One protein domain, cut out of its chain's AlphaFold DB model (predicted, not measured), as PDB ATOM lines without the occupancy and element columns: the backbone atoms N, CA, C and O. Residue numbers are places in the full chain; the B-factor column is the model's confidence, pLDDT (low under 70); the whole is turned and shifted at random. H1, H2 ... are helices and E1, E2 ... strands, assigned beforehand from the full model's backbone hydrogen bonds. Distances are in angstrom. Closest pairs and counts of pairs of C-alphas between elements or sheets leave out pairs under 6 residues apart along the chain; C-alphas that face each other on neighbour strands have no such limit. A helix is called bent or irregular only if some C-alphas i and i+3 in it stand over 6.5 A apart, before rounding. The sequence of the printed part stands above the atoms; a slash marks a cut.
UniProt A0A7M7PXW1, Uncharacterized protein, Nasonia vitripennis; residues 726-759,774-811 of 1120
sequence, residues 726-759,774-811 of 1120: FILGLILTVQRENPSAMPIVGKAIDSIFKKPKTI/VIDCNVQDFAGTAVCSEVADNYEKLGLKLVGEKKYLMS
ATOM      1  N   PHE A 726     155.224 120.549 145.439       91.88
ATOM      2  CA  PHE A 726     154.812 121.085 144.135       91.88
ATOM      3  C   PHE A 726     153.430 120.580 143.715       91.88
ATOM      4  O   PHE A 726     152.568 121.369 143.348       91.88
ATOM      5  N   ILE A 727     153.215 119.261 143.785       93.25
ATOM      6  CA  ILE A 727     151.950 118.620 143.419       93.25
ATOM      7  C   ILE A 727     150.835 119.154 144.315       93.25
ATOM      8  O   ILE A 727     149.807 119.600 143.809       93.25
ATOM      9  N   LEU A 728     151.052 119.156 145.634       93.50
ATOM     10  CA  LEU A 728     150.058 119.638 146.588       93.50
ATOM     11  C   LEU A 728     149.789 121.138 146.405       93.50
ATOM     12  O   LEU A 728     148.631 121.539 146.325       93.50
ATOM     13  N   GLY A 729     150.832 121.956 146.251       92.50
ATOM     14  CA  GLY A 729     150.699 123.387 145.984       92.50
ATOM     15  C   GLY A 729     149.921 123.679 144.699       92.50
ATOM     16  O   GLY A 729     148.979 124.466 144.719       92.50
ATOM     17  N   LEU A 730     150.244 122.989 143.601       91.31
ATOM     18  CA  LEU A 730     149.549 123.125 142.321       91.31
ATOM     19  C   LEU A 730     148.063 122.761 142.439       91.31
ATOM     20  O   LEU A 730     147.208 123.501 141.953       91.31
ATOM     21  N   ILE A 731     147.748 121.647 143.107       92.06
ATOM     22  CA  ILE A 731     146.364 121.211 143.340       92.06
ATOM     23  C   ILE A 731     145.597 122.269 144.131       92.06
ATOM     24  O   ILE A 731     144.519 122.676 143.703       92.06
ATOM     25  N   LEU A 732     146.149 122.734 145.254       92.12
ATOM     26  CA  LEU A 732     145.473 123.683 146.140       92.12
ATOM     27  C   LEU A 732     145.283 125.055 145.480       92.12
ATOM     28  O   LEU A 732     144.214 125.652 145.613       92.12
ATOM     29  N   THR A 733     146.274 125.538 144.729       90.94
ATOM     30  CA  THR A 733     146.177 126.797 143.978       90.94
ATOM     31  C   THR A 733     145.127 126.704 142.876       90.94
ATOM     32  O   THR A 733     144.242 127.556 142.798       90.94
ATOM     33  N   VAL A 734     145.134 125.640 142.063       90.69
ATOM     34  CA  VAL A 734     144.135 125.476 140.992       90.69
ATOM     35  C   VAL A 734     142.741 125.241 141.565       90.69
ATOM     36  O   VAL A 734     141.770 125.781 141.046       90.69
ATOM     37  N   GLN A 735     142.612 124.512 142.671       89.50
ATOM     38  CA  GLN A 735     141.337 124.353 143.369       89.50
ATOM     39  C   GLN A 735     140.796 125.687 143.899       89.50
ATOM     40  O   GLN A 735     139.582 125.859 143.952       89.50
ATOM     41  N   ARG A 736     141.673 126.623 144.275       88.31
ATOM     42  CA  ARG A 736     141.297 127.954 144.764       88.31
ATOM     43  C   ARG A 736     140.952 128.923 143.629       88.31
ATOM     44  O   ARG A 736     139.965 129.641 143.743       88.31
ATOM     45  N   GLU A 737     141.735 128.949 142.550       89.75
ATOM     46  CA  GLU A 737     141.602 129.957 141.482       89.75
ATOM     47  C   GLU A 737     140.802 129.481 140.266       89.75
ATOM     48  O   GLU A 737     140.047 130.253 139.681       89.75
ATOM     49  N   ASN A 738     140.945 128.214 139.871       89.75
ATOM     50  CA  ASN A 738     140.269 127.658 138.701       89.75
ATOM     51  C   ASN A 738     139.889 126.172 138.890       89.75
ATOM     52  O   ASN A 738     140.453 125.287 138.233       89.75
ATOM     53  N   PRO A 739     138.880 125.864 139.733       89.38
ATOM     54  CA  PRO A 739     138.457 124.486 140.009       89.38
ATOM     55  C   PRO A 739     138.026 123.685 138.764       89.38
ATOM     56  O   PRO A 739     137.913 122.452 138.805       89.38
ATOM     57  N   SER A 740     137.726 124.362 137.652       89.81
ATOM     58  CA  SER A 740     137.362 123.741 136.374       89.81
ATOM     59  C   SER A 740     138.567 123.141 135.640       89.81
ATOM     60  O   SER A 740     138.388 122.177 134.899       89.81
ATOM     61  N   ALA A 741     139.788 123.630 135.896       90.69
ATOM     62  CA  ALA A 741     141.027 123.131 135.291       90.69
ATOM     63  C   ALA A 741     141.599 121.867 135.971       90.69
ATOM     64  O   ALA A 741     142.541 121.260 135.457       90.69
ATOM     65  N   MET A 742     141.008 121.404 137.079       90.44
ATOM     66  CA  MET A 742     141.473 120.232 137.840       90.44
ATOM     67  C   MET A 742     141.713 118.952 137.010       90.44
ATOM     68  O   MET A 742     142.719 118.281 137.250       90.44
ATOM     69  N   PRO A 743     140.875 118.586 136.016       89.44
ATOM     70  CA  PRO A 743     141.142 117.409 135.185       89.44
ATOM     71  C   PRO A 743     142.413 117.531 134.328       89.44
ATOM     72  O   PRO A 743     143.060 116.520 134.054       89.44
ATOM     73  N   ILE A 744     142.774 118.751 133.906       90.31
ATOM     74  CA  ILE A 744     144.008 119.019 133.149       90.31
ATOM     75  C   ILE A 744     145.209 118.833 134.075       90.31
ATOM     76  O   ILE A 744     146.128 118.101 133.726       90.31
ATOM     77  N   VAL A 745     145.151 119.393 135.288       91.19
ATOM     78  CA  VAL A 745     146.185 119.214 136.323       91.19
ATOM     79  C   VAL A 745     146.400 117.736 136.653       91.19
ATOM     80  O   VAL A 745     147.539 117.285 136.728       91.19
ATOM     81  N   GLY A 746     145.315 116.958 136.755       90.81
ATOM     82  CA  GLY A 746     145.356 115.496 136.881       90.81
ATOM     83  C   GLY A 746     146.247 114.820 135.843       90.81
ATOM     84  O   GLY A 746     147.161 114.076 136.189       90.81
ATOM     85  N   LYS A 747     146.001 115.120 134.564       91.75
ATOM     86  CA  LYS A 747     146.779 114.571 133.446       91.75
ATOM     87  C   LYS A 747     148.214 115.101 133.408       91.75
ATOM     88  O   LYS A 747     149.123 114.342 133.089       91.75
ATOM     89  N   ALA A 748     148.419 116.373 133.744       93.69
ATOM     90  CA  ALA A 748     149.741 116.989 133.774       93.69
ATOM     91  C   ALA A 748     150.642 116.334 134.829       93.69
ATOM     92  O   ALA A 748     151.786 116.005 134.533       93.69
ATOM     93  N   ILE A 749     150.110 116.075 136.028       93.69
ATOM     94  CA  ILE A 749     150.838 115.376 137.095       93.69
ATOM     95  C   ILE A 749     151.195 113.952 136.665       93.69
ATOM     96  O   ILE A 749     152.335 113.528 136.845       93.69
ATOM     97  N   ASP A 750     150.253 113.232 136.049       92.38
ATOM     98  CA  ASP A 750     150.511 111.894 135.509       92.38
ATOM     99  C   ASP A 750     151.638 111.892 134.462       92.38
ATOM    100  O   ASP A 750     152.401 110.927 134.392       92.38
ATOM    101  N   SER A 751     151.758 112.954 133.663       93.31
ATOM    102  CA  SER A 751     152.806 113.091 132.651       93.31
ATOM    103  C   SER A 751     154.162 113.477 133.249       93.31
ATOM    104  O   SER A 751     155.127 112.722 133.129       93.31
ATOM    105  N   ILE A 752     154.220 114.606 133.962       92.50
ATOM    106  CA  ILE A 752     155.454 115.194 134.511       92.50
ATOM    107  C   ILE A 752     156.090 114.259 135.548       92.50
ATOM    108  O   ILE A 752     157.298 114.031 135.538       92.50
ATOM    109  N   PHE A 753     155.270 113.657 136.417       91.25
ATOM    110  CA  PHE A 753     155.731 112.822 137.533       91.25
ATOM    111  C   PHE A 753     155.551 111.319 137.282       91.25
ATOM    112  O   PHE A 753     155.617 110.522 138.217       91.25
ATOM    113  N   LYS A 754     155.343 110.911 136.021       91.06
ATOM    114  CA  LYS A 754     155.300 109.499 135.591       91.06
ATOM    115  C   LYS A 754     154.273 108.651 136.363       91.06
ATOM    116  O   LYS A 754     154.579 107.545 136.807       91.06
ATOM    117  N   LYS A 755     153.036 109.149 136.469       90.81
ATOM    118  CA  LYS A 755     151.883 108.505 137.134       90.81
ATOM    119  C   LYS A 755     152.177 108.119 138.593       90.81
ATOM    120  O   LYS A 755     152.220 106.925 138.916       90.81
ATOM    121  N   PRO A 756     152.370 109.107 139.485       91.31
ATOM    122  CA  PRO A 756     152.659 108.835 140.888       91.31
ATOM    123  C   PRO A 756     151.496 108.084 141.554       91.31
ATOM    124  O   PRO A 756     150.325 108.318 141.255       91.31
ATOM    125  N   LYS A 757     151.808 107.156 142.468       89.88
ATOM    126  CA  LYS A 757     150.791 106.360 143.188       89.88
ATOM    127  C   LYS A 757     150.078 107.150 144.285       89.88
ATOM    128  O   LYS A 757     148.930 106.856 144.599       89.88
ATOM    129  N   THR A 758     150.768 108.126 144.860       91.50
ATOM    130  CA  THR A 758     150.312 108.972 145.961       91.50
ATOM    131  C   THR A 758     150.924 110.365 145.808       91.50
ATOM    132  O   THR A 758     151.856 110.546 145.023       91.50
ATOM    133  N   ILE A 759     150.390 111.354 146.528       92.94
ATOM    134  CA  ILE A 759     150.986 112.694 146.596       92.94
ATOM    135  C   ILE A 759     152.124 112.774 147.618       92.94
ATOM    136  O   ILE A 759     152.758 113.816 147.709       92.94
ATOM    137  N   VAL A 774     163.827 117.547 141.065       84.44
ATOM    138  CA  VAL A 774     163.698 117.897 139.648       84.44
ATOM    139  C   VAL A 774     162.246 117.797 139.186       84.44
ATOM    140  O   VAL A 774     161.589 116.770 139.347       84.44
ATOM    141  N   ILE A 775     161.783 118.857 138.535       89.62
ATOM    142  CA  ILE A 775     160.557 118.936 137.748       89.62
ATOM    143  C   ILE A 775     160.979 118.873 136.278       89.62
ATOM    144  O   ILE A 775     161.550 119.825 135.732       89.62
ATOM    145  N   ASP A 776     160.742 117.723 135.648       88.44
ATOM    146  CA  ASP A 776     161.098 117.494 134.249       88.44
ATOM    147  C   ASP A 776     159.952 117.924 133.331       88.44
ATOM    148  O   ASP A 776     158.927 117.251 133.221       88.44
ATOM    149  N   CYS A 777     160.140 119.058 132.663       91.31
ATOM    150  CA  CYS A 777     159.174 119.623 131.735       91.31
ATOM    151  C   CYS A 777     159.413 119.209 130.276       91.31
ATOM    152  O   CYS A 777     158.824 119.789 129.358       91.31
ATOM    153  N   ASN A 778     160.220 118.170 130.035       88.69
ATOM    154  CA  ASN A 778     160.362 117.541 128.721       88.69
ATOM    155  C   ASN A 778     159.203 116.579 128.419       88.69
ATOM    156  O   ASN A 778     159.387 115.380 128.217       88.69
ATOM    157  N   VAL A 779     157.990 117.129 128.372       90.88
ATOM    158  CA  VAL A 779     156.739 116.408 128.109       90.88
ATOM    159  C   VAL A 779     156.076 116.913 126.824       90.88
ATOM    160  O   VAL A 779     156.169 118.093 126.486       90.88
ATOM    161  N   GLN A 780     155.427 116.006 126.087       89.06
ATOM    162  CA  GLN A 780     154.838 116.290 124.767       89.06
ATOM    163  C   GLN A 780     153.304 116.338 124.768       89.06
ATOM    164  O   GLN A 780     152.705 116.774 123.787       89.06
ATOM    165  N   ASP A 781     152.645 115.853 125.822       93.44
ATOM    166  CA  ASP A 781     151.189 115.879 125.897       93.44
ATOM    167  C   ASP A 781     150.673 117.275 126.264       93.44
ATOM    168  O   ASP A 781     151.293 118.015 127.024       93.44
ATOM    169  N   PHE A 782     149.475 117.600 125.775       92.75
ATOM    170  CA  PHE A 782     148.854 118.910 125.977       92.75
ATOM    171  C   PHE A 782     148.799 119.352 127.450       92.75
ATOM    172  O   PHE A 782     149.042 120.519 127.745       92.75
ATOM    173  N   ALA A 783     148.473 118.445 128.378       90.38
ATOM    174  CA  ALA A 783     148.276 118.811 129.779       90.38
ATOM    175  C   ALA A 783     149.609 119.105 130.479       90.38
ATOM    176  O   ALA A 783     149.728 120.128 131.155       90.38
ATOM    177  N   GLY A 784     150.609 118.244 130.278       91.75
ATOM    178  CA  GLY A 784     151.971 118.461 130.753       91.75
ATOM    179  C   GLY A 784     152.570 119.746 130.181       91.75
ATOM    180  O   GLY A 784     153.064 120.575 130.938       91.75
ATOM    181  N   THR A 785     152.446 119.965 128.866       92.38
ATOM    182  CA  THR A 785     152.939 121.185 128.210       92.38
ATOM    183  C   THR A 785     152.256 122.447 128.741       92.38
ATOM    184  O   THR A 785     152.940 123.442 128.950       92.38
ATOM    185  N   ALA A 786     150.948 122.421 129.017       91.06
ATOM    186  CA  ALA A 786     150.237 123.581 129.556       91.06
ATOM    187  C   ALA A 786     150.767 124.005 130.939       91.06
ATOM    188  O   ALA A 786     151.065 125.178 131.148       91.06
ATOM    189  N   VAL A 787     150.944 123.055 131.867       90.94
ATOM    190  CA  VAL A 787     151.516 123.348 133.198       90.94
ATOM    191  C   VAL A 787     152.979 123.769 133.084       90.94
ATOM    192  O   VAL A 787     153.402 124.724 133.728       90.94
ATOM    193  N   CYS A 788     153.754 123.089 132.242       92.69
ATOM    194  CA  CYS A 788     155.161 123.410 132.048       92.69
ATOM    195  C   CYS A 788     155.403 124.747 131.342       92.69
ATOM    196  O   CYS A 788     156.452 125.342 131.564       92.69
ATOM    197  N   SER A 789     154.450 125.244 130.546       91.69
ATOM    198  CA  SER A 789     154.489 126.614 130.023       91.69
ATOM    199  C   SER A 789     154.379 127.623 131.161       91.69
ATOM    200  O   SER A 789     155.212 128.511 131.262       91.69
ATOM    201  N   GLU A 790     153.431 127.430 132.082       89.12
ATOM    202  CA  GLU A 790     153.271 128.317 133.243       89.12
ATOM    203  C   GLU A 790     154.509 128.298 134.151       89.12
ATOM    204  O   GLU A 790     154.957 129.340 134.632       89.12
ATOM    205  N   VAL A 791     155.093 127.108 134.354       90.62
ATOM    206  CA  VAL A 791     156.371 126.951 135.061       90.62
ATOM    207  C   VAL A 791     157.476 127.699 134.325       90.62
ATOM    208  O   VAL A 791     158.208 128.445 134.961       90.62
ATOM    209  N   ALA A 792     157.596 127.546 133.005       88.88
ATOM    210  CA  ALA A 792     158.622 128.226 132.221       88.88
ATOM    211  C   ALA A 792     158.479 129.754 132.250       88.88
ATOM    212  O   ALA A 792     159.489 130.446 132.352       88.88
ATOM    213  N   ASP A 793     157.253 130.271 132.233       89.44
ATOM    214  CA  ASP A 793     156.981 131.710 132.235       89.44
ATOM    215  C   ASP A 793     157.164 132.344 133.628       89.44
ATOM    216  O   ASP A 793     157.404 133.548 133.743       89.44
ATOM    217  N   ASN A 794     157.080 131.549 134.705       86.31
ATOM    218  CA  ASN A 794     157.081 132.056 136.084       86.31
ATOM    219  C   ASN A 794     158.068 131.363 137.038       86.31
ATOM    220  O   ASN A 794     157.959 131.565 138.251       86.31
ATOM    221  N   TYR A 795     159.040 130.586 136.551       84.62
ATOM    222  CA  TYR A 795     159.920 129.773 137.409       84.62
ATOM    223  C   TYR A 795     160.601 130.598 138.516       84.62
ATOM    224  O   TYR A 795     160.622 130.175 139.669       84.62
ATOM    225  N   GLU A 796     161.058 131.820 138.226       80.81
ATOM    226  CA  GLU A 796     161.687 132.703 139.225       80.81
ATOM    227  C   GLU A 796     160.712 133.184 140.306       80.81
ATOM    228  O   GLU A 796     161.091 133.375 141.465       80.81
ATOM    229  N   LYS A 797     159.442 133.412 139.949       80.44
ATOM    230  CA  LYS A 797     158.389 133.787 140.909       80.44
ATOM    231  C   LYS A 797     157.985 132.601 141.773       80.44
ATOM    232  O   LYS A 797     157.727 132.793 142.954       80.44
ATOM    233  N   LEU A 798     157.991 131.403 141.193       81.75
ATOM    234  CA  LEU A 798     157.725 130.141 141.879       81.75
ATOM    235  C   LEU A 798     158.892 129.674 142.764       81.75
ATOM    236  O   LEU A 798     158.758 128.660 143.441       81.75
ATOM    237  N   GLY A 799     160.028 130.385 142.764       80.31
ATOM    238  CA  GLY A 799     161.210 129.976 143.522       80.31
ATOM    239  C   GLY A 799     161.828 128.692 142.966       80.31
ATOM    240  O   GLY A 799     162.258 127.830 143.716       80.31
ATOM    241  N   LEU A 800     161.835 128.526 141.647       85.94
ATOM    242  CA  LEU A 800     162.447 127.384 140.977       85.94
ATOM    243  C   LEU A 800     163.773 127.804 140.341       85.94
ATOM    244  O   LEU A 800     163.925 128.939 139.892       85.94
ATOM    245  N   LYS A 801     164.728 126.877 140.254       80.06
ATOM    246  CA  LYS A 801     166.018 127.096 139.583       80.06
ATOM    247  C   LYS A 801     166.075 126.309 138.277       80.06
ATOM    248  O   LYS A 801     165.887 125.097 138.276       80.06
ATOM    249  N   LEU A 802     166.361 126.978 137.164       80.12
ATOM    250  CA  LEU A 802     166.588 126.311 135.881       80.12
ATOM    251  C   LEU A 802     167.953 125.602 135.901       80.12
ATOM    252  O   LEU A 802     168.973 126.237 136.167       80.12
ATOM    253  N   VAL A 803     167.975 124.296 135.630       72.75
ATOM    254  CA  VAL A 803     169.199 123.460 135.686       72.75
ATOM    255  C   VAL A 803     169.530 122.757 134.369       72.75
ATOM    256  O   VAL A 803     170.605 122.186 134.219       72.75
ATOM    257  N   GLY A 804     168.632 122.808 133.390       69.38
ATOM    258  CA  GLY A 804     168.836 122.239 132.062       69.38
ATOM    259  C   GLY A 804     167.713 122.644 131.116       69.38
ATOM    260  O   GLY A 804     166.827 123.412 131.491       69.38
ATOM    261  N   GLU A 805     167.718 122.111 129.895       78.06
ATOM    262  CA  GLU A 805     166.653 122.388 128.930       78.06
ATOM    263  C   GLU A 805     165.309 121.859 129.463       78.06
ATOM    264  O   GLU A 805     165.116 120.651 129.620       78.06
ATOM    265  N   LYS A 806     164.408 122.791 129.810       82.62
ATOM    266  CA  LYS A 806     163.093 122.523 130.421       82.62
ATOM    267  C   LYS A 806     163.161 121.653 131.686       82.62
ATOM    268  O   LYS A 806     162.262 120.854 131.937       82.62
ATOM    269  N   LYS A 807     164.216 121.790 132.493       83.00
ATOM    270  CA  LYS A 807     164.327 121.119 133.798       83.00
ATOM    271  C   LYS A 807     164.479 122.141 134.908       83.00
ATOM    272  O   LYS A 807     165.398 122.962 134.875       83.00
ATOM    273  N   TYR A 808     163.596 122.049 135.892       87.38
ATOM    274  CA  TYR A 808     163.517 122.986 137.005       87.38
ATOM    275  C   TYR A 808     163.764 122.254 138.313       87.38
ATOM    276  O   TYR A 808     163.302 121.138 138.506       87.38
ATOM    277  N   LEU A 809     164.498 122.886 139.210       84.75
ATOM    278  CA  LEU A 809     164.832 122.369 140.521       84.75
ATOM    279  C   LEU A 809     164.018 123.128 141.565       84.75
ATOM    280  O   LEU A 809     163.991 124.361 141.546       84.75
ATOM    281  N   MET A 810     163.358 122.395 142.456       88.31
ATOM    282  CA  MET A 810     162.523 122.962 143.507       88.31
ATOM    283  C   MET A 810     163.052 122.608 144.890       88.31
ATOM    284  O   MET A 810     163.111 121.433 145.238       88.31
ATOM    285  N   SER A 811     163.330 123.624 145.698       91.44
ATOM    286  CA  SER A 811     163.606 123.515 147.132       91.44
ATOM    287  C   SER A 811     163.001 124.707 147.876       91.44
ATOM    288  O   SER A 811     162.695 125.734 147.270       91.44
TER     289      SER A 811
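This is residues 726 to 759 and 774 to 811 of the 1120 residues of an uncharacterized protein of Nasonia vitripennis (UniProt A0A7M7PXW1). A helical hairpin, H1 and H2, makes one end of this small domain, and a little three-stranded sheet, E1, E3 and E2, makes the other. H3 packs between them: its residues 783 to 787 pack on H2, about perpendicular to it, and from there it runs over one face of the sheet, over E1 and E3 and slantwise to the strands. The printed part has 72 residues, with three named helices and three named strands in the order H1 H2 E1 H3 E2 E3; the sheet's order is E1 - E3 - E2, all antiparallel. The class is mixed, helices and strands. The whole is compact, with a radius of gyration of the C-alphas of 11.5 A, and rounded, with spans of 31 by 23 by 22 A.

H1, residues 726 to 737, begins with C-alpha 726 at (154.812, 121.085, 144.135) and is 16.1 A long. H2, residues 739 to 752, is 20.1 A long; it is irregular, with C-alphas 740 and 743 7.5 A apart. E1 is residues 774 to 776, 6.0 A. H3, residues 782 to 794, is 18.5 A long and begins with C-alpha 782 at (148.854, 118.910, 125.977). E2 is residues 800 to 804, 12.1 A. E3 is residues 807 to 810, 10.0 A, and ends with C-alpha 810 at (162.523, 122.962, 143.507).

H1 and H2, a helical hairpin, touch at a shallow tilt of 18 degrees and run opposite ways; their closest C-alphas, of Val 734 and Met 742, are 6.7 A apart. H3 touches H2 with residues 783 to 787 alone, about perpendicular at 85 degrees; the closest C-alphas, of Ala 748 and Gly 784, are 4.0 A apart. H1 and H3 are apart. H3 is on the sheet at a height over the sheet of 10.6 A, from a local plane fitted to just 6 C-alphas. It is over E1 and E3, and only just not over E2, on which 2 of its C-alphas fall; it runs slantwise to the strands, at 43 degrees to E1 on the local plane. E1, H3 and E2 form a split strand-helix-strand unit, two strands running the same way with E3 between them, and its crossover is right-handed. E1 and E3 are antiparallel, with N 775 and O 808 2.7 A apart, within hydrogen-bond range. E2 and E3 form an antiparallel hairpin, with N 809 and O 801 2.8 A apart, within hydrogen-bond range. Every O i to N i+4 pair is within hydrogen-bond range in H1 and H3, and 8 of 10 are in H2.

The two C-alphas farthest apart, of Ser 740 and Val 803, are 31.8 A apart. Residues 760 to 773 are not printed, and C-alphas 759 and 774 are 15.4 A apart across the cut. The links printed whole, H1 to H2, E1 to H3, H3 to E2 and E2 to E3, are tight. The mean pLDDT of the printed part is 88.7, and residue 804 alone is under 70.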